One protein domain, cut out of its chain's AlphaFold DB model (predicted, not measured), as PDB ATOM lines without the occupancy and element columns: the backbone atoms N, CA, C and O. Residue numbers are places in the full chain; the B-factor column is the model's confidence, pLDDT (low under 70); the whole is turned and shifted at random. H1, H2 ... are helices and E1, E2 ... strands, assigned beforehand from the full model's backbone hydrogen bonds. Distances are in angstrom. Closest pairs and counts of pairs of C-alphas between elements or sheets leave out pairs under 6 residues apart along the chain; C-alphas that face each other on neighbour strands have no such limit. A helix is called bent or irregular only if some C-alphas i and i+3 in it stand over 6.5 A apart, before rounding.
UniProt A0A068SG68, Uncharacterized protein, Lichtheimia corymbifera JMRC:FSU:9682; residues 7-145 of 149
ATOM      1  N   LEU A   7     337.967 301.749 380.045       94.88
ATOM      2  CA  LEU A   7     338.663 300.728 380.813       94.88
ATOM      3  C   LEU A   7     337.783 299.484 380.883       94.88
ATOM      4  O   LEU A   7     336.598 299.572 381.198       94.88
ATOM      5  N   SER A   8     338.384 298.336 380.592       95.75
ATOM      6  CA  SER A   8     337.753 297.029 380.711       95.75
ATOM      7  C   SER A   8     338.685 296.114 381.486       95.75
ATOM      8  O   SER A   8     339.811 295.882 381.053       95.75
ATOM      9  N   ILE A   9     338.222 295.619 382.628       93.81
ATOM     10  CA  ILE A   9     338.922 294.630 383.445       93.81
ATOM     11  C   ILE A   9     338.008 293.415 383.513       93.81
ATOM     12  O   ILE A   9     336.963 293.451 384.159       93.81
ATOM     13  N   THR A  10     338.376 292.363 382.789       92.25
ATOM     14  CA  THR A  10     337.579 291.140 382.662       92.25
ATOM     15  C   THR A  10     338.462 289.909 382.783       92.25
ATOM     16  O   THR A  10     339.618 289.955 382.366       92.25
ATOM     17  N   GLY A  11     337.912 288.796 383.272       84.25
ATOM     18  CA  GLY A  11     338.635 287.521 383.332       84.25
ATOM     19  C   GLY A  11     339.761 287.516 384.366       84.25
ATOM     20  O   GLY A  11     340.749 286.805 384.200       84.25
ATOM     21  N   THR A  12     339.650 288.337 385.410       85.56
ATOM     22  CA  THR A  12     340.615 288.335 386.508       85.56
ATOM     23  C   THR A  12     340.415 287.109 387.393       85.56
ATOM     24  O   THR A  12     339.286 286.724 387.686       85.56
ATOM     25  N   ASN A  13     341.518 286.531 387.880       82.19
ATOM     26  CA  ASN A  13     341.470 285.464 388.890       82.19
ATOM     27  C   ASN A  13     340.984 285.984 390.258       82.19
ATOM     28  O   ASN A  13     340.515 285.209 391.086       82.19
ATOM     29  N   GLY A  14     341.128 287.290 390.500       85.19
ATOM     30  CA  GLY A  14     340.622 287.980 391.684       85.19
ATOM     31  C   GLY A  14     339.226 288.561 391.468       85.19
ATOM     32  O   GLY A  14     338.846 288.896 390.345       85.19
ATOM     33  N   ILE A  15     338.490 288.702 392.570       89.81
ATOM     34  CA  ILE A  15     337.185 289.358 392.622       89.81
ATOM     35  C   ILE A  15     337.397 290.846 392.902       89.81
ATOM     36  O   ILE A  15     337.963 291.185 393.939       89.81
ATOM     37  N   ILE A  16     336.883 291.706 392.023       91.94
ATOM     38  CA  ILE A  16     337.010 293.160 392.144       91.94
ATOM     39  C   ILE A  16     336.103 293.668 393.272       91.94
ATOM     40  O   ILE A  16     334.887 293.442 393.247       91.94
ATOM     41  N   SER A  17     336.677 294.337 394.270       91.31
ATOM     42  CA  SER A  17     335.948 294.917 395.402       91.31
ATOM     43  C   SER A  17     335.470 296.344 395.122       91.31
ATOM     44  O   SER A  17     335.958 297.036 394.226       91.31
ATOM     45  N   LYS A  18     334.535 296.823 395.943       89.69
ATOM     46  CA  LYS A  18     334.046 298.205 395.905       89.69
ATOM     47  C   LYS A  18     335.167 299.231 396.078       89.69
ATOM     48  O   LYS A  18     335.178 300.248 395.387       89.69
ATOM     49  N   GLU A  19     336.116 298.969 396.971       91.25
ATOM     50  CA  GLU A  19     337.273 299.834 397.224       91.25
ATOM     51  C   GLU A  19     338.163 299.935 395.982       91.25
ATOM     52  O   GLU A  19     338.623 301.023 395.636       91.25
ATOM     53  N   GLU A  20     338.348 298.824 395.264       93.00
ATOM     54  CA  GLU A  20     339.088 298.808 394.004       93.00
ATOM     55  C   GLU A  20     338.353 299.595 392.917       93.00
ATOM     56  O   GLU A  20     338.981 300.387 392.213       93.00
ATOM     57  N   VAL A  21     337.022 299.474 392.820       92.00
ATOM     58  CA  VAL A  21     336.219 300.303 391.904       92.00
ATOM     59  C   VAL A  21     336.403 301.790 392.207       92.00
ATOM     60  O   VAL A  21     336.655 302.578 391.291       92.00
ATOM     61  N   VAL A  22     336.340 302.189 393.479       90.94
ATOM     62  CA  VAL A  22     336.574 303.583 393.890       90.94
ATOM     63  C   VAL A  22     337.994 304.030 393.534       90.94
ATOM     64  O   VAL A  22     338.164 305.103 392.951       90.94
ATOM     65  N   GLY A  23     339.005 303.201 393.800       92.81
ATOM     66  CA  GLY A  23     340.396 303.482 393.437       92.81
ATOM     67  C   GLY A  23     340.590 303.665 391.927       92.81
ATOM     68  O   GLY A  23     341.291 304.583 391.495       92.81
ATOM     69  N   ILE A  24     339.912 302.857 391.105       92.12
ATOM     70  CA  ILE A  24     339.895 303.007 389.644       92.12
ATOM     71  C   ILE A  24     339.282 304.359 389.255       92.12
ATOM     72  O   ILE A  24     339.868 305.076 388.440       92.12
ATOM     73  N   MET A  25     338.145 304.743 389.841       90.06
ATOM     74  CA  MET A  25     337.491 306.026 389.538       90.06
ATOM     75  C   MET A  25     338.354 307.229 389.926       90.06
ATOM     76  O   MET A  25     338.454 308.184 389.158       90.06
ATOM     77  N   GLN A  26     339.037 307.165 391.070       90.06
ATOM     78  CA  GLN A  26     339.964 308.213 391.505       90.06
ATOM     79  C   GLN A  26     341.193 308.315 390.595       90.06
ATOM     80  O   GLN A  26     341.665 309.414 390.298       90.06
ATOM     81  N   ARG A  27     341.709 307.176 390.116       91.75
ATOM     82  CA  ARG A  27     342.870 307.133 389.220       91.75
ATOM     83  C   ARG A  27     342.537 307.607 387.805       91.75
ATOM     84  O   ARG A  27     343.390 308.204 387.146       91.75
ATOM     85  N   PHE A  28     341.315 307.361 387.336       91.75
ATOM     86  CA  PHE A  28     340.870 307.672 385.977       91.75
ATOM     87  C   PHE A  28     339.625 308.577 385.970       91.75
ATOM     88  O   PHE A  28     338.572 308.175 385.478       91.75
ATOM     89  N   PRO A  29     339.724 309.845 386.415       88.06
ATOM     90  CA  PRO A  29     338.561 310.739 386.521       88.06
ATOM     91  C   PRO A  29     337.934 311.107 385.161       88.06
ATOM     92  O   PRO A  29     336.810 311.590 385.089       88.06
ATOM     93  N   SER A  30     338.666 310.888 384.064       88.88
ATOM     94  CA  SER A  30     338.241 311.170 382.686       88.88
ATOM     95  C   SER A  30     337.481 310.029 382.000       88.88
ATOM     96  O   SER A  30     337.171 310.161 380.808       88.88
ATOM     97  N   LEU A  31     337.237 308.920 382.705       91.06
ATOM     98  CA  LEU A  31     336.639 307.723 382.134       91.06
ATOM     99  C   LEU A  31     335.217 307.999 381.619       91.06
ATOM    100  O   LEU A  31     334.439 308.730 382.224       91.06
ATOM    101  N   LYS A  32     334.885 307.405 380.473       89.69
ATOM    102  CA  LYS A  32     333.565 307.458 379.834       89.69
ATOM    103  C   LYS A  32     332.882 306.103 379.811       89.69
ATOM    104  O   LYS A  32     331.661 306.060 379.887       89.69
ATOM    105  N   LYS A  33     333.652 305.018 379.722       91.62
ATOM    106  CA  LYS A  33     333.132 303.650 379.731       91.62
ATOM    107  C   LYS A  33     333.947 302.771 380.670       91.62
ATOM    108  O   LYS A  33     335.176 302.761 380.576       91.62
ATOM    109  N   LEU A  34     333.258 302.029 381.528       93.50
ATOM    110  CA  LEU A  34     333.850 301.080 382.464       93.50
ATOM    111  C   LEU A  34     333.200 299.706 382.313       93.50
ATOM    112  O   LEU A  34     331.976 299.600 382.335       93.50
ATOM    113  N   VAL A  35     334.017 298.662 382.204       94.69
ATOM    114  CA  VAL A  35     333.572 297.265 382.266       94.69
ATOM    115  C   VAL A  35     334.382 296.536 383.332       94.69
ATOM    116  O   VAL A  35     335.610 296.581 383.286       94.69
ATOM    117  N   LEU A  36     333.709 295.878 384.277       94.06
ATOM    118  CA  LEU A  36     334.338 295.139 385.375       94.06
ATOM    119  C   LEU A  36     333.713 293.746 385.529       94.06
ATOM    120  O   LEU A  36     332.493 293.636 385.668       94.06
ATOM    121  N   ALA A  37     334.544 292.697 385.514       92.44
ATOM    122  CA  ALA A  37     334.129 291.317 385.764       92.44
ATOM    123  C   ALA A  37     335.305 290.399 386.191       92.44
ATOM    124  O   ALA A  37     336.323 290.370 385.496       92.44
ATOM    125  N   PRO A  38     335.162 289.548 387.223       90.88
ATOM    126  CA  PRO A  38     334.074 289.504 388.201       90.88
ATOM    127  C   PRO A  38     334.200 290.596 389.274       90.88
ATOM    128  O   PRO A  38     335.277 290.819 389.821       90.88
ATOM    129  N   CYS A  39     333.080 291.208 389.651       89.56
ATOM    130  CA  CYS A  39     332.961 292.003 390.873       89.56
ATOM    131  C   CYS A  39     332.393 291.178 392.032       89.56
ATOM    132  O   CYS A  39     331.629 290.231 391.825       89.56
ATOM    133  N   ARG A  40     332.747 291.566 393.264       86.94
ATOM    134  CA  ARG A  40     332.243 290.944 394.505       86.94
ATOM    135  C   ARG A  40     330.740 291.112 394.632       86.94
ATOM    136  O   ARG A  40     330.030 290.181 395.001       86.94
ATOM    137  N   ASP A  41     330.290 292.308 394.301       82.56
ATOM    138  CA  ASP A  41     328.919 292.755 394.395       82.56
ATOM    139  C   ASP A  41     328.591 293.648 393.196       82.56
ATOM    140  O   ASP A  41     329.462 294.229 392.545       82.56
ATOM    141  N   LEU A  42     327.298 293.758 392.906       81.62
ATOM    142  CA  LEU A  42     326.789 294.726 391.937       81.62
ATOM    143  C   LEU A  42     326.625 296.114 392.569       81.62
ATOM    144  O   LEU A  42     326.472 297.096 391.846       81.62
ATOM    145  N   GLN A  43     326.724 296.211 393.901       77.00
ATOM    146  CA  GLN A  43     326.599 297.458 394.657       77.00
ATOM    147  C   GLN A  43     327.689 298.474 394.311       77.00
ATOM    148  O   GLN A  43     327.485 299.691 394.333       77.00
ATOM    149  N   SER A  44     328.846 297.967 393.904       80.31
ATOM    150  CA  SER A  44     329.958 298.732 393.362       80.31
ATOM    151  C   SER A  44     329.535 299.606 392.177       80.31
ATOM    152  O   SER A  44     330.116 300.668 391.965       80.31
ATOM    153  N   ALA A  45     328.475 299.242 391.447       82.56
ATOM    154  CA  ALA A  45     327.942 300.066 390.367       82.56
ATOM    155  C   ALA A  45     327.278 301.351 390.868       82.56
ATOM    156  O   ALA A  45     327.343 302.380 390.199       82.56
ATOM    157  N   PHE A  46     326.658 301.315 392.049       78.25
ATOM    158  CA  PHE A  46     325.894 302.442 392.584       78.25
ATOM    159  C   PHE A  46     326.789 303.575 393.098       78.25
ATOM    160  O   PHE A  46     326.347 304.718 393.214       78.25
ATOM    161  N   VAL A  47     328.061 303.290 393.401       79.06
ATOM    162  CA  VAL A  47     329.015 304.325 393.834       79.06
ATOM    163  C   VAL A  47     329.723 305.012 392.677       79.06
ATOM    164  O   VAL A  47     330.112 306.169 392.817       79.06
ATOM    165  N   VAL A  48     329.851 304.351 391.525       82.94
ATOM    166  CA  VAL A  48     330.562 304.875 390.349       82.94
ATOM    167  C   VAL A  48     330.091 306.282 389.938       82.94
ATOM    168  O   VAL A  48     330.952 307.156 389.796       82.94
ATOM    169  N   PRO A  49     328.777 306.576 389.845       76.75
ATOM    170  CA  PRO A  49     328.296 307.915 389.494       76.75
ATOM    171  C   PRO A  49     328.751 309.024 390.451       76.75
ATOM    172  O   PRO A  49     328.903 310.168 390.033       76.75
ATOM    173  N   LYS A  50     329.000 308.697 391.728       78.31
ATOM    174  CA  LYS A  50     329.452 309.669 392.738       78.31
ATOM    175  C   LYS A  50     330.907 310.093 392.522       78.31
ATOM    176  O   LYS A  50     331.264 311.215 392.861       78.31
ATOM    177  N   TYR A  51     331.737 309.208 391.969       82.12
ATOM    178  CA  TYR A  51     333.167 309.456 391.750       82.12
ATOM    179  C   TYR A  51     333.498 309.845 390.306       82.12
ATOM    180  O   TYR A  51     334.488 310.534 390.070       82.12
ATOM    181  N   CYS A  52     332.685 309.424 389.335       79.94
ATOM    182  CA  CYS A  52     332.871 309.755 387.926       79.94
ATOM    183  C   CYS A  52     331.531 310.173 387.294       79.94
ATOM    184  O   CYS A  52     330.929 309.400 386.546       79.94
ATOM    185  N   PRO A  53     331.061 311.412 387.543       75.81
ATOM    186  CA  PRO A  53     329.778 311.892 387.021       75.81
ATOM    187  C   PRO A  53     329.764 312.001 385.492       75.81
ATOM    188  O   PRO A  53     328.711 312.123 384.882       75.81
ATOM    189  N   THR A  54     330.936 311.965 384.852       77.75
ATOM    190  CA  THR A  54     331.053 312.055 383.395       77.75
ATOM    191  C   THR A  54     330.998 310.694 382.692       77.75
ATOM    192  O   THR A  54     331.144 310.651 381.464       77.75
ATOM    193  N   LEU A  55     330.839 309.604 383.456       84.94
ATOM    194  CA  LEU A  55     330.768 308.248 382.934       84.94
ATOM    195  C   LEU A  55     329.461 308.049 382.161       84.94
ATOM    196  O   LEU A  55     328.373 308.198 382.702       84.94
ATOM    197  N   GLN A  56     329.592 307.670 380.895       87.94
ATOM    198  CA  GLN A  56     328.485 307.460 379.963       87.94
ATOM    199  C   GLN A  56     328.107 305.986 379.828       87.94
ATOM    200  O   GLN A  56     327.093 305.662 379.227       87.94
ATOM    201  N   GLY A  57     328.933 305.069 380.326       89.44
ATOM    202  CA  GLY A  57     328.666 303.643 380.236       89.44
ATOM    203  C   GLY A  57     329.326 302.870 381.360       89.44
ATOM    204  O   GLY A  57     330.520 303.032 381.617       89.44
ATOM    205  N   LEU A  58     328.558 301.995 381.992       91.50
ATOM    206  CA  LEU A  58     329.043 301.064 382.995       91.50
ATOM    207  C   LEU A  58     328.494 299.677 382.698       91.50
ATOM    208  O   LEU A  58     327.315 299.524 382.395       91.50
ATOM    209  N   ARG A  59     329.340 298.667 382.854       92.88
ATOM    210  CA  ARG A  59     328.943 297.268 382.923       92.88
ATOM    211  C   ARG A  59     329.677 296.614 384.082       92.88
ATOM    212  O   ARG A  59     330.904 296.567 384.081       92.88
ATOM    213  N   ILE A  60     328.933 296.119 385.057       91.75
ATOM    214  CA  ILE A  60     329.463 295.328 386.161       91.75
ATOM    215  C   ILE A  60     328.847 293.945 386.088       91.75
ATOM    216  O   ILE A  60     327.626 293.812 386.005       91.75
ATOM    217  N   VAL A  61     329.703 292.933 386.145       90.38
ATOM    218  CA  VAL A  61     329.280 291.542 386.196       90.38
ATOM    219  C   VAL A  61     329.839 290.893 387.449       90.38
ATOM    220  O   VAL A  61     331.034 290.977 387.735       90.38
ATOM    221  N   ARG A  62     328.960 290.244 388.199       87.50
ATOM    222  CA  ARG A  62     329.264 289.430 389.368       87.50
ATOM    223  C   ARG A  62     329.176 287.966 388.951       87.50
ATOM    224  O   ARG A  62     328.146 287.552 388.427       87.50
ATOM    225  N   TYR A  63     330.229 287.213 389.249       82.50
ATOM    226  CA  TYR A  63     330.254 285.754 389.150       82.50
ATOM    227  C   TYR A  63     330.697 285.200 390.503       82.50
ATOM    228  O   TYR A  63     331.861 285.362 390.876       82.50
ATOM    229  N   ASN A  64     329.783 284.620 391.286       74.50
ATOM    230  CA  ASN A  64     330.152 283.978 392.549       74.50
ATOM    231  C   ASN A  64     329.215 282.826 392.935       74.50
ATOM    232  O   ASN A  64     328.194 282.592 392.299       74.50
ATOM    233  N   VAL A  65     329.575 282.100 393.999       71.44
ATOM    234  CA  VAL A  65     328.849 280.907 394.480       71.44
ATOM    235  C   VAL A  65     327.390 281.167 394.867       71.44
ATOM    236  O   VAL A  65     326.586 280.242 394.875       71.44
ATOM    237  N   GLU A  66     327.029 282.410 395.178       69.44
ATOM    238  CA  GLU A  66     325.649 282.787 395.505       69.44
ATOM    239  C   GLU A  66     324.835 283.172 394.256       69.44
ATOM    240  O   GLU A  66     323.632 283.439 394.349       69.44
ATOM    241  N   GLY A  67     325.490 283.205 393.093       73.88
ATOM    242  CA  GLY A  67     324.903 283.368 391.777       73.88
ATOM    243  C   GLY A  67     325.482 284.519 390.964       73.88
ATOM    244  O   GLY A  67     326.202 285.393 391.459       73.88
ATOM    245  N   ASP A  68     325.098 284.510 389.693       83.19
ATOM    246  CA  ASP A  68     325.559 285.470 388.705       83.19
ATOM    247  C   ASP A  68     324.575 286.623 388.565       83.19
ATOM    248  O   ASP A  68     323.354 286.431 388.587       83.19
ATOM    249  N   GLY A  69     325.116 287.818 388.363       86.06
ATOM    250  CA  GLY A  69     324.310 288.984 388.064       86.06
ATOM    251  C   GLY A  69     325.076 290.031 387.275       86.06
ATOM    252  O   GLY A  69     326.303 290.102 387.302       86.06
ATOM    253  N   GLU A  70     324.330 290.848 386.556       89.94
ATOM    254  CA  GLU A  70     324.838 291.862 385.657       89.94
ATOM    255  C   GLU A  70     324.027 293.144 385.811       89.94
ATOM    256  O   GLU A  70     322.794 293.146 385.783       89.94
ATOM    257  N   LEU A  71     324.751 294.251 385.932       89.62
ATOM    258  CA  LEU A  71     324.207 295.594 385.873       89.62
ATOM    259  C   LEU A  71     324.914 296.341 384.757       89.62
ATOM    260  O   LEU A  71     326.142 296.452 384.740       89.62
ATOM    261  N   MET A  72     324.133 296.888 383.837       90.56
ATOM    262  CA  MET A  72     324.652 297.723 382.769       90.56
ATOM    263  C   MET A  72     323.838 298.996 382.655       90.56
ATOM    264  O   MET A  72     322.610 298.948 382.650       90.56
ATOM    265  N   TYR A  73     324.522 300.120 382.488       86.81
ATOM    266  CA  TYR A  73     323.874 301.357 382.111       86.81
ATOM    267  C   TYR A  73     324.615 302.098 381.010       86.81
ATOM    268  O   TYR A  73     325.842 302.015 380.911       86.81
ATOM    269  N   THR A  74     323.870 302.856 380.209       85.62
ATOM    270  CA  THR A  74     324.429 303.780 379.220       85.62
ATOM    271  C   THR A  74     323.649 305.089 379.172       85.62
ATOM    272  O   THR A  74     322.429 305.093 379.314       85.62
ATOM    273  N   ASP A  75     324.364 306.184 378.943       82.38
ATOM    274  CA  ASP A  75     323.837 307.494 378.568       82.38
ATOM    275  C   ASP A  75     323.819 307.584 377.035       82.38
ATOM    276  O   ASP A  75     324.868 307.614 376.381       82.38
ATOM    277  N   GLN A  76     322.621 307.558 376.457       67.62
ATOM    278  CA  GLN A  76     322.370 307.948 375.078       67.62
ATOM    279  C   GLN A  76     321.852 309.385 375.112       67.62
ATOM    280  O   GLN A  76     320.688 309.614 375.422       67.62
ATOM    281  N   LEU A  77     322.709 310.341 374.752       59.50
ATOM    282  CA  LEU A  77     322.516 311.800 374.842       59.50
ATOM    283  C   LEU A  77     321.198 312.385 374.274       59.50
ATOM    284  O   LEU A  77     320.966 313.585 374.388       59.50
ATOM    285  N   GLU A  78     320.340 311.587 373.646       55.94
ATOM    286  CA  GLU A  78     319.244 312.047 372.796       55.94
ATOM    287  C   GLU A  78     317.845 311.986 373.436       55.94
ATOM    288  O   GLU A  78     316.893 312.472 372.829       55.94
ATOM    289  N   SER A  79     317.646 311.404 374.630       54.25
ATOM    290  CA  SER A  79     316.280 310.965 374.980       54.25
ATOM    291  C   SER A  79     315.386 311.885 375.811       54.25
ATOM    292  O   SER A  79     314.170 311.727 375.689       54.25
ATOM    293  N   CYS A  80     315.908 312.800 376.642       55.03
ATOM    294  CA  CYS A  80     315.041 313.625 377.507       55.03
ATOM    295  C   CYS A  80     315.516 315.061 377.805       55.03
ATOM    296  O   CYS A  80     315.011 315.691 378.730       55.03
ATOM    297  N   GLY A  81     316.487 315.605 377.061       57.06
ATOM    298  CA  GLY A  81     316.991 316.979 377.257       57.06
ATOM    299  C   GLY A  81     317.775 317.214 378.560       57.06
ATOM    300  O   GLY A  81     318.484 318.210 378.682       57.06
ATOM    301  N   ILE A  82     317.698 316.275 379.505       58.44
ATOM    302  CA  ILE A  82     318.495 316.188 380.725       58.44
ATOM    303  C   ILE A  82     319.573 315.128 380.475       58.44
ATOM    304  O   ILE A  82     319.247 313.983 380.161       58.44
ATOM    305  N   GLY A  83     320.850 315.505 380.581       65.69
ATOM    306  CA  GLY A  83     321.957 314.549 380.488       65.69
ATOM    307  C   GLY A  83     321.914 313.549 381.648       65.69
ATOM    308  O   GLY A  83     321.688 313.947 382.792       65.69
ATOM    309  N   GLY A  84     322.113 312.261 381.367       75.88
ATOM    310  CA  GLY A  84     322.024 311.210 382.379       75.88
ATOM    311  C   GLY A  84     321.868 309.815 381.785       75.88
ATOM    312  O   GLY A  84     321.844 309.631 380.576       75.88
ATOM    313  N   ILE A  85     321.768 308.803 382.643       83.12
ATOM    314  CA  ILE A  85     321.591 307.417 382.200       83.12
ATOM    315  C   ILE A  85     320.213 307.243 381.558       83.12
ATOM    316  O   ILE A  85     319.188 307.451 382.203       83.12
ATOM    317  N   THR A  86     320.190 306.770 380.317       88.81
ATOM    318  CA  THR A  86     318.958 306.588 379.537       88.81
ATOM    319  C   THR A  86     318.559 305.131 379.406       88.81
ATOM    320  O   THR A  86     317.380 304.825 379.235       88.81
ATOM    321  N   ASP A  87     319.520 304.219 379.508       90.75
ATOM    322  CA  ASP A  87     319.299 302.788 379.395       90.75
ATOM    323  C   ASP A  87     319.886 302.099 380.617       90.75
ATOM    324  O   ASP A  87     321.090 302.187 380.860       90.75
ATOM    325  N   LEU A  88     319.049 301.374 381.353       90.50
ATOM    326  CA  LEU A  88     319.454 300.537 382.476       90.50
ATOM    327  C   LEU A  88     319.009 299.098 382.229       90.50
ATOM    328  O   LEU A  88     317.861 298.833 381.869       90.50
ATOM    329  N   ARG A  89     319.933 298.158 382.420       90.94
ATOM    330  CA  ARG A  89     319.679 296.721 382.328       90.94
ATOM    331  C   ARG A  89     320.149 296.043 383.602       90.94
ATOM    332  O   ARG A  89     321.303 296.199 384.000       90.94
ATOM    333  N   LEU A  90     319.244 295.289 384.206       89.44
ATOM    334  CA  LEU A  90     319.478 294.495 385.401       89.44
ATOM    335  C   LEU A  90     319.149 293.045 385.061       89.44
ATOM    336  O   LEU A  90     318.047 292.762 384.587       89.44
ATOM    337  N   GLY A  91     320.106 292.146 385.264       88.06
ATOM    338  CA  GLY A  91     319.959 290.724 384.972       88.06
ATOM    339  C   GLY A  91     320.546 289.872 386.084       88.06
ATOM    340  O   GLY A  91     321.669 290.108 386.510       88.06
ATOM    341  N   SER A  92     319.801 288.890 386.574       84.38
ATOM    342  CA  SER A  92     320.298 287.894 387.515       84.38
ATOM    343  C   SER A  92     319.396 286.669 387.548       84.38
ATOM    344  O   SER A  92     318.177 286.783 387.663       84.38
ATOM    345  N   HIS A  93     320.021 285.493 387.574       75.75
ATOM    346  CA  HIS A  93     319.335 284.230 387.848       75.75
ATOM    347  C   HIS A  93     319.212 283.952 389.357       75.75
ATOM    348  O   HIS A  93     318.443 283.089 389.776       75.75
ATOM    349  N   SER A  94     319.952 284.691 390.191       76.62
ATOM    350  CA  SER A  94     319.916 284.585 391.650       76.62
ATOM    351  C   SER A  94     319.085 285.692 392.287       76.62
ATOM    352  O   SER A  94     319.294 286.885 392.049       76.62
ATOM    353  N   ARG A  95     318.201 285.292 393.206       71.94
ATOM    354  CA  ARG A  95     317.427 286.208 394.058       71.94
ATOM    355  C   ARG A  95     318.307 287.055 394.984       71.94
ATOM    356  O   ARG A  95     317.828 288.039 395.518       71.94
ATOM    357  N   ARG A  96     319.577 286.685 395.191       74.50
ATOM    358  CA  ARG A  96     320.510 287.366 396.111       74.50
ATOM    359  C   ARG A  96     321.553 288.230 395.400       74.50
ATOM    360  O   ARG A  96     322.475 288.733 396.040       74.50
ATOM    361  N   ALA A  97     321.452 288.388 394.080       73.94
ATOM    362  CA  ALA A  97     322.445 289.159 393.335       73.94
ATOM    363  C   ALA A  97     322.363 290.666 393.611       73.94
ATOM    364  O   ALA A  97     323.394 291.341 393.561       73.94
ATOM    365  N   PHE A  98     321.163 291.166 393.918       75.62
ATOM    366  CA  PHE A  98     320.882 292.579 394.146       75.62
ATOM    367  C   PHE A  98     320.315 292.816 395.542       75.62
ATOM    368  O   PHE A  98     319.411 292.108 395.984       75.62
ATOM    369  N   ASP A  99     320.806 293.866 396.194       78.44
ATOM    370  CA  ASP A  99     320.126 294.465 397.339       78.44
ATOM    371  C   ASP A  99     318.973 295.345 396.833       78.44
ATOM    372  O   ASP A  99     319.173 296.232 395.998       78.44
ATOM    373  N   GLN A 100     317.758 295.094 397.325       77.25
ATOM    374  CA  GLN A 100     316.557 295.789 396.859       77.25
ATOM    375  C   GLN A 100     316.542 297.282 397.208       77.25
ATOM    376  O   GLN A 100     316.056 298.076 396.402       77.25
ATOM    377  N   ARG A 101     317.085 297.695 398.362       78.69
ATOM    378  CA  ARG A 101     317.097 299.111 398.776       78.69
ATOM    379  C   ARG A 101     318.057 299.917 397.923       78.69
ATOM    380  O   ARG A 101     317.743 301.035 397.505       78.69
ATOM    381  N   GLU A 102     319.227 299.359 397.649       77.50
ATOM    382  CA  GLU A 102     320.197 300.018 396.784       77.50
ATOM    383  C   GLU A 102     319.726 300.056 395.331       77.50
ATOM    384  O   GLU A 102     319.860 301.083 394.666       77.50
ATOM    385  N   MET A 103     319.074 298.990 394.865       80.44
ATOM    386  CA  MET A 103     318.435 298.959 393.553       80.44
ATOM    387  C   MET A 103     317.318 300.003 393.435       80.44
ATOM    388  O   MET A 103     317.286 300.748 392.456       80.44
ATOM    389  N   ALA A 104     316.448 300.128 394.443       83.06
ATOM    390  CA  ALA A 104     315.432 301.178 394.487       83.06
ATOM    391  C   ALA A 104     316.065 302.577 394.497       83.06
ATOM    392  O   ALA A 104     315.565 303.483 393.838       83.06
ATOM    393  N   SER A 105     317.194 302.751 395.190       82.25
ATOM    394  CA  SER A 105     317.933 304.017 395.207       82.25
ATOM    395  C   SER A 105     318.522 304.361 393.837       82.25
ATOM    396  O   SER A 105     318.388 305.500 393.394       82.25
ATOM    397  N   LEU A 106     319.113 303.386 393.133       81.25
ATOM    398  CA  LEU A 106     319.591 303.564 391.759       81.25
ATOM    399  C   LEU A 106     318.435 303.938 390.827       81.25
ATOM    400  O   LEU A 106     318.536 304.897 390.067       81.25
ATOM    401  N   LEU A 107     317.331 303.194 390.885       86.19
ATOM    402  CA  LEU A 107     316.169 303.452 390.044       86.19
ATOM    403  C   LEU A 107     315.579 304.842 390.300       86.19
ATOM    404  O   LEU A 107     315.315 305.563 389.343       86.19
ATOM    405  N   LYS A 108     315.448 305.255 391.569       86.81
ATOM    406  CA  LYS A 108     315.021 306.613 391.952       86.81
ATOM    407  C   LYS A 108     315.989 307.680 391.438       86.81
ATOM    408  O   LYS A 108     315.543 308.724 390.981       86.81
ATOM    409  N   GLN A 109     317.297 307.423 391.477       82.31
ATOM    410  CA  GLN A 109     318.307 308.370 391.001       82.31
ATOM    411  C   GLN A 109     318.173 308.670 389.500       82.31
ATOM    412  O   GLN A 109     318.396 309.807 389.090       82.31
ATOM    413  N   TYR A 110     317.809 307.674 388.688       84.50
ATOM    414  CA  TYR A 110     317.721 307.818 387.229       84.50
ATOM    415  C   TYR A 110     316.290 307.861 386.695       84.50
ATOM    416  O   TYR A 110     316.087 307.911 385.482       84.50
ATOM    417  N   SER A 111     315.283 307.897 387.568       88.31
ATOM    418  CA  SER A 111     313.882 307.766 387.163       88.31
ATOM    419  C   SER A 111     313.435 308.847 386.172       88.31
ATOM    420  O   SER A 111     312.662 308.572 385.257       88.31
ATOM    421  N   SER A 112     313.986 310.058 386.290       87.25
ATOM    422  CA  SER A 112     313.702 311.198 385.413       87.25
ATOM    423  C   SER A 112     314.429 311.174 384.065       87.25
ATOM    424  O   SER A 112     314.108 311.990 383.211       87.25
ATOM    425  N   THR A 113     315.405 310.282 383.860       87.81
ATOM    426  CA  THR A 113     316.236 310.229 382.636       87.81
ATOM    427  C   THR A 113     316.113 308.905 381.885       87.81
ATOM    428  O   THR A 113     316.316 308.868 380.669       87.81
ATOM    429  N   LEU A 114     315.709 307.835 382.575       89.62
ATOM    430  CA  LEU A 114     315.537 306.508 381.994       89.62
ATOM    431  C   LEU A 114     314.496 306.500 380.872       89.62
ATOM    432  O   LEU A 114     313.325 306.801 381.082       89.62
ATOM    433  N   ASN A 115     314.936 306.072 379.690       90.62
ATOM    434  CA  ASN A 115     314.120 305.787 378.513       90.62
ATOM    435  C   ASN A 115     313.889 304.279 378.358       90.62
ATOM    436  O   ASN A 115     312.781 303.849 378.023       90.62
ATOM    437  N   ARG A 116     314.913 303.463 378.628       91.31
ATOM    438  CA  ARG A 116     314.820 302.004 378.562       91.31
ATOM    439  C   ARG A 116     315.197 301.365 379.890       91.31
ATOM    440  O   ARG A 116     316.298 301.573 380.393       91.31
ATOM    441  N   LEU A 117     314.308 300.524 380.403       91.38
ATOM    442  CA  LEU A 117     314.553 299.673 381.559       91.38
ATOM    443  C   LEU A 117     314.356 298.216 381.144       91.38
ATOM    444  O   LEU A 117     313.255 297.808 380.776       91.38
ATOM    445  N   LYS A 118     315.433 297.431 381.198       91.19
ATOM    446  CA  LYS A 118     315.372 295.974 381.076       91.19
ATOM    447  C   LYS A 118     315.530 295.351 382.456       91.19
ATOM    448  O   LYS A 118     316.560 295.538 383.103       91.19
ATOM    449  N   TRP A 119     314.531 294.582 382.855       87.75
ATOM    450  CA  TRP A 119     314.445 293.917 384.140       87.75
ATOM    451  C   TRP A 119     314.366 292.404 383.956       87.75
ATOM    452  O   TRP A 119     313.381 291.856 383.460       87.75
ATOM    453  N   ASN A 120     315.418 291.724 384.380       86.94
ATOM    454  CA  ASN A 120     315.485 290.274 384.446       86.94
ATOM    455  C   ASN A 120     316.029 289.876 385.822       86.94
ATOM    456  O   ASN A 120     317.125 289.338 385.951       86.94
ATOM    457  N   VAL A 121     315.313 290.283 386.871       80.38
ATOM    458  CA  VAL A 121     315.642 289.985 388.267       80.38
ATOM    459  C   VAL A 121     314.379 289.478 388.957       80.38
ATOM    460  O   VAL A 121     313.314 290.086 388.851       80.38
ATOM    461  N   ALA A 122     314.485 288.368 389.684       75.69
ATOM    462  CA  ALA A 122     313.384 287.864 390.498       75.69
ATOM    463  C   ALA A 122     313.207 288.723 391.762       75.69
ATOM    464  O   ALA A 122     314.168 288.923 392.509       75.69
ATOM    465  N   LEU A 123     311.986 289.197 392.029       69.06
ATOM    466  CA  LEU A 123     311.667 289.853 393.298       69.06
ATOM    467  C   LEU A 123     311.706 288.842 394.448       69.06
ATOM    468  O   LEU A 123     311.331 287.676 394.297       69.06
ATOM    469  N   ILE A 124     312.191 289.295 395.605       65.19
ATOM    470  CA  ILE A 124     312.292 288.462 396.805       65.19
ATOM    471  C   ILE A 124     310.956 288.458 397.563       65.19
ATOM    472  O   ILE A 124     310.602 287.417 398.108       65.19
ATOM    473  N   ASN A 125     310.209 289.574 397.558       63.19
ATOM    474  CA  ASN A 125     308.933 289.740 398.265       63.19
ATOM    475  C   ASN A 125     307.986 290.737 397.562       63.19
ATOM    476  O   ASN A 125     308.409 291.826 397.187       63.19
ATOM    477  N   ASP A 126     306.683 290.430 397.537       57.41
ATOM    478  CA  ASP A 126     305.606 291.308 397.019       57.41
ATOM    479  C   ASP A 126     305.299 292.529 397.912       57.41
ATOM    480  O   ASP A 126     304.417 293.332 397.612       57.41
ATOM    481  N   LYS A 127     305.993 292.675 399.047       55.84
ATOM    482  CA  LYS A 127     305.734 293.735 400.041       55.84
ATOM    483  C   LYS A 127     306.643 294.959 399.903       55.84
ATOM    484  O   LYS A 127     306.510 295.900 400.683       55.84
ATOM    485  N   ASP A 128     307.551 294.972 398.929       60.81
ATOM    486  CA  ASP A 128     308.467 296.097 398.716       60.81
ATOM    487  C   ASP A 128     307.818 297.200 397.872       60.81
ATOM    488  O   ASP A 128     308.073 297.372 396.678       60.81
ATOM    489  N   HIS A 129     306.991 298.006 398.537       60.25
ATOM    490  CA  HIS A 129     306.315 299.173 397.961       60.25
ATOM    491  C   HIS A 129     307.281 300.256 397.425       60.25
ATOM    492  O   HIS A 129     306.880 301.126 396.645       60.25
ATOM    493  N   ASP A 130     308.562 300.206 397.803       68.75
ATOM    494  CA  ASP A 130     309.572 301.193 397.407       68.75
ATOM    495  C   ASP A 130     309.913 301.176 395.914       68.75
ATOM    496  O   ASP A 130     310.253 302.227 395.368       68.75
ATOM    497  N   LEU A 131     309.821 300.018 395.248       70.94
ATOM    498  CA  LEU A 131     310.065 299.901 393.804       70.94
ATOM    499  C   LEU A 131     308.832 300.308 392.987       70.94
ATOM    500  O   LEU A 131     308.967 300.926 391.934       70.94
ATOM    501  N   ILE A 132     307.637 300.009 393.508       68.06
ATOM    502  CA  ILE A 132     306.342 300.229 392.841       68.06
ATOM    503  C   ILE A 132     305.979 301.724 392.796       68.06
ATOM    504  O   ILE A 132     305.260 302.175 391.909       68.06
ATOM    505  N   SER A 133     306.499 302.523 393.729       79.62
ATOM    506  CA  SER A 133     306.221 303.965 393.805       79.62
ATOM    507  C   SER A 133     307.070 304.831 392.863       79.62
ATOM    508  O   SER A 133     306.815 306.032 392.745       79.62
ATOM    509  N   ILE A 134     308.076 304.263 392.189       86.62
ATOM    510  CA  ILE A 134     309.001 305.036 391.350       86.62
ATOM    511  C   ILE A 134     308.310 305.426 390.042       86.62
ATOM    512  O   ILE A 134     307.888 304.579 389.261       86.62
ATOM    513  N   GLN A 135     308.233 306.731 389.787       89.81
ATOM    514  CA  GLN A 135     307.686 307.286 388.551       89.81
ATOM    515  C   GLN A 135     308.796 307.492 387.522       89.81
ATOM    516  O   GLN A 135     309.806 308.124 387.836       89.81
ATOM    517  N   TYR A 136     308.579 307.017 386.293       90.69
ATOM    518  CA  TYR A 136     309.539 307.137 385.193       90.69
ATOM    519  C   TYR A 136     308.976 307.988 384.041       90.69
ATOM    520  O   TYR A 136     308.522 307.439 383.036       90.69
ATOM    521  N   PRO A 137     308.988 309.328 384.150       89.94
ATOM    522  CA  PRO A 137     308.351 310.212 383.166       89.94
ATOM    523  C   PRO A 137     308.940 310.120 381.747       89.94
ATOM    524  O   PRO A 137     308.261 310.470 380.787       89.94
ATOM    525  N   CYS A 138     310.184 309.651 381.602       89.31
ATOM    526  CA  CYS A 138     310.879 309.529 380.315       89.31
ATOM    527  C   CYS A 138     310.874 308.107 379.730       89.31
ATOM    528  O   CYS A 138     311.397 307.909 378.627       89.31
ATOM    529  N   LEU A 139     310.314 307.119 380.439       91.38
ATOM    530  CA  LEU A 139     310.422 305.710 380.062       91.38
ATOM    531  C   LEU A 139     309.558 305.407 378.838       91.38
ATOM    532  O   LEU A 139     308.342 305.563 378.868       91.38
ATOM    533  N   LYS A 140     310.192 304.929 377.765       91.31
ATOM    534  CA  LYS A 140     309.514 304.514 376.526       91.31
ATOM    535  C   LYS A 140     309.537 303.002 376.333       91.31
ATOM    536  O   LYS A 140     308.692 302.471 375.624       91.31
ATOM    537  N   ASN A 141     310.514 302.309 376.922       91.56
ATOM    538  CA  ASN A 141     310.678 300.867 376.778       91.56
ATOM    539  C   ASN A 141     310.870 300.213 378.148       91.56
ATOM    540  O   ASN A 141     311.902 300.407 378.791       91.56
ATOM    541  N   LEU A 142     309.905 299.393 378.554       90.81
ATOM    542  CA  LEU A 142     310.018 298.508 379.706       90.81
ATOM    543  C   LEU A 142     310.032 297.064 379.203       90.81
ATOM    544  O   LEU A 142     309.098 296.641 378.527       90.81
ATOM    545  N   LEU A 143     311.095 296.322 379.508       89.31
ATOM    546  CA  LEU A 143     311.210 294.905 379.172       89.31
ATOM    547  C   LEU A 143     311.361 294.092 380.454       89.31
ATOM    548  O   LEU A 143     312.342 294.266 381.173       89.31
ATOM    549  N   LEU A 144     310.411 293.195 380.704       86.31
ATOM    550  CA  LEU A 144     310.350 292.335 381.882       86.31
ATOM    551  C   LEU A 144     310.504 290.881 381.413       86.31
ATOM    552  O   LEU A 144     309.634 290.373 380.715       86.31
ATOM    553  N   GLU A 145     311.627 290.230 381.722       79.44
ATOM    554  CA  GLU A 145     311.912 288.859 381.240       79.44
ATOM    555  C   GLU A 145     311.621 287.776 382.285       79.44
ATOM    556  O   GLU A 145     311.310 286.641 381.939       79.44
TER     557      GLU A 145
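AT A GLANCE: This is residues 7 to 145 of the 149 residues of an uncharacterized protein of Lichtheimia corymbifera JMRC:FSU:9682 (UniProt A0A068SG68). The model is a wall of seven strands side by side, E1 to E7, with the helices H1, H2 and H3 packed in a layer over one face and the other face bare. The short H4 continues that layer past H3, near the E7 end. The printed part has 139 residues, in the order E1 H1 E2 H2 E3 E4 E5 H3 E6 H4 E7; the sheet is mixed and runs E1 E2 E3 E4 E5 E6 E7. The class is mixed, helices and strands, with 69 residues, under half, in named elements. It is compact, with a radius of gyration of the C-alphas of 14.6 A and spans of 38 by 35 by 20 A.

IN THESE COORDINATES: Find C-alpha 7 at (338.663, 300.728, 380.813), where E1, residues 7 to 10, begins. Next come H1, residues 18 to 27, 14.2 A long; E2, 33 to 37; and H2, 44 to 51, which is only just irregular, with C-alphas 46 and 49 6.7 A apart. E3, 57 to 62, measures 16.9 A; E4, 69 to 74, 17.2 A; E5, 87 to 92, 17.0 A. H3, 100 to 110, starts at C-alpha 100 (316.557, 295.789, 396.859) and is 15.5 A long. E6, 116 to 120, H4, 129 to 132, and E7, 141 to 144, follow; E7 ends at C-alpha 144 (310.350, 292.335, 381.882).

HOW THE PARTS SIT: Start at edge strand E1, parallel to E2, with N 9 and O 35 at 2.9 A. E2 and E3 are parallel, N 59 and O 34 at 2.8 A. E3, E4 and E5 form a meander, each strand the antiparallel neighbour of the one before, and two hairpins; look at N 60 and O 71, 2.8 A, and N 70 and O 91, 2.8 A. E5 and E6 are parallel, N 120 and O 90 at 2.8 A, as are E6 and edge strand E7, N 119 and O 143 at 2.8 A. E1, H1, E2; E2, H2, E3; E5, H3, E6; and E6, H4, E7 are strand-helix-strand units, parallel neighbours joined through a helix, with right-handed crossovers. H2 is on the sheet at a height of 10.0 A, over E3 and along the strands, at 19 degrees on the local plane; their closest C-alphas, of Ala 45 and Ile 60, are 6.5 A apart. H1 only grazes the sheet, with residues 21 to 25, and H3 with 103 to 110; H4 is not on it. H1 and H2 touch, closest at the C-alphas of Lys 18 and Ser 44, 4.8 A, at a shallow tilt of 31 degrees, the same way. H2 and H3 are close but not clearly touching, the C-alphas of Phe 46 and Leu 106 closest at 6.5 A. H3 and H4 only just touch, with 3 pairs of C-alphas within 8 A, those of Ala 104 and Leu 131 closest at 5.6 A. Every O i to N i+4 pair is within hydrogen-bond range in H1 and H3, against 0 of 4 in H2, where 3 of 5 O i to N i+3 pairs are; H4 is too short for an i+4 pair.

THE WHOLE: The C-alphas farthest apart, of Asn 13 and Pro 137, are 41.7 A apart. The printed part has no cut, and the link from E4 to E5, residues 75 to 86, is long. Mean pLDDT of the printed part is 82.7; it is under 70 at residues 66, 76 to 83, 123 to 130 and 132.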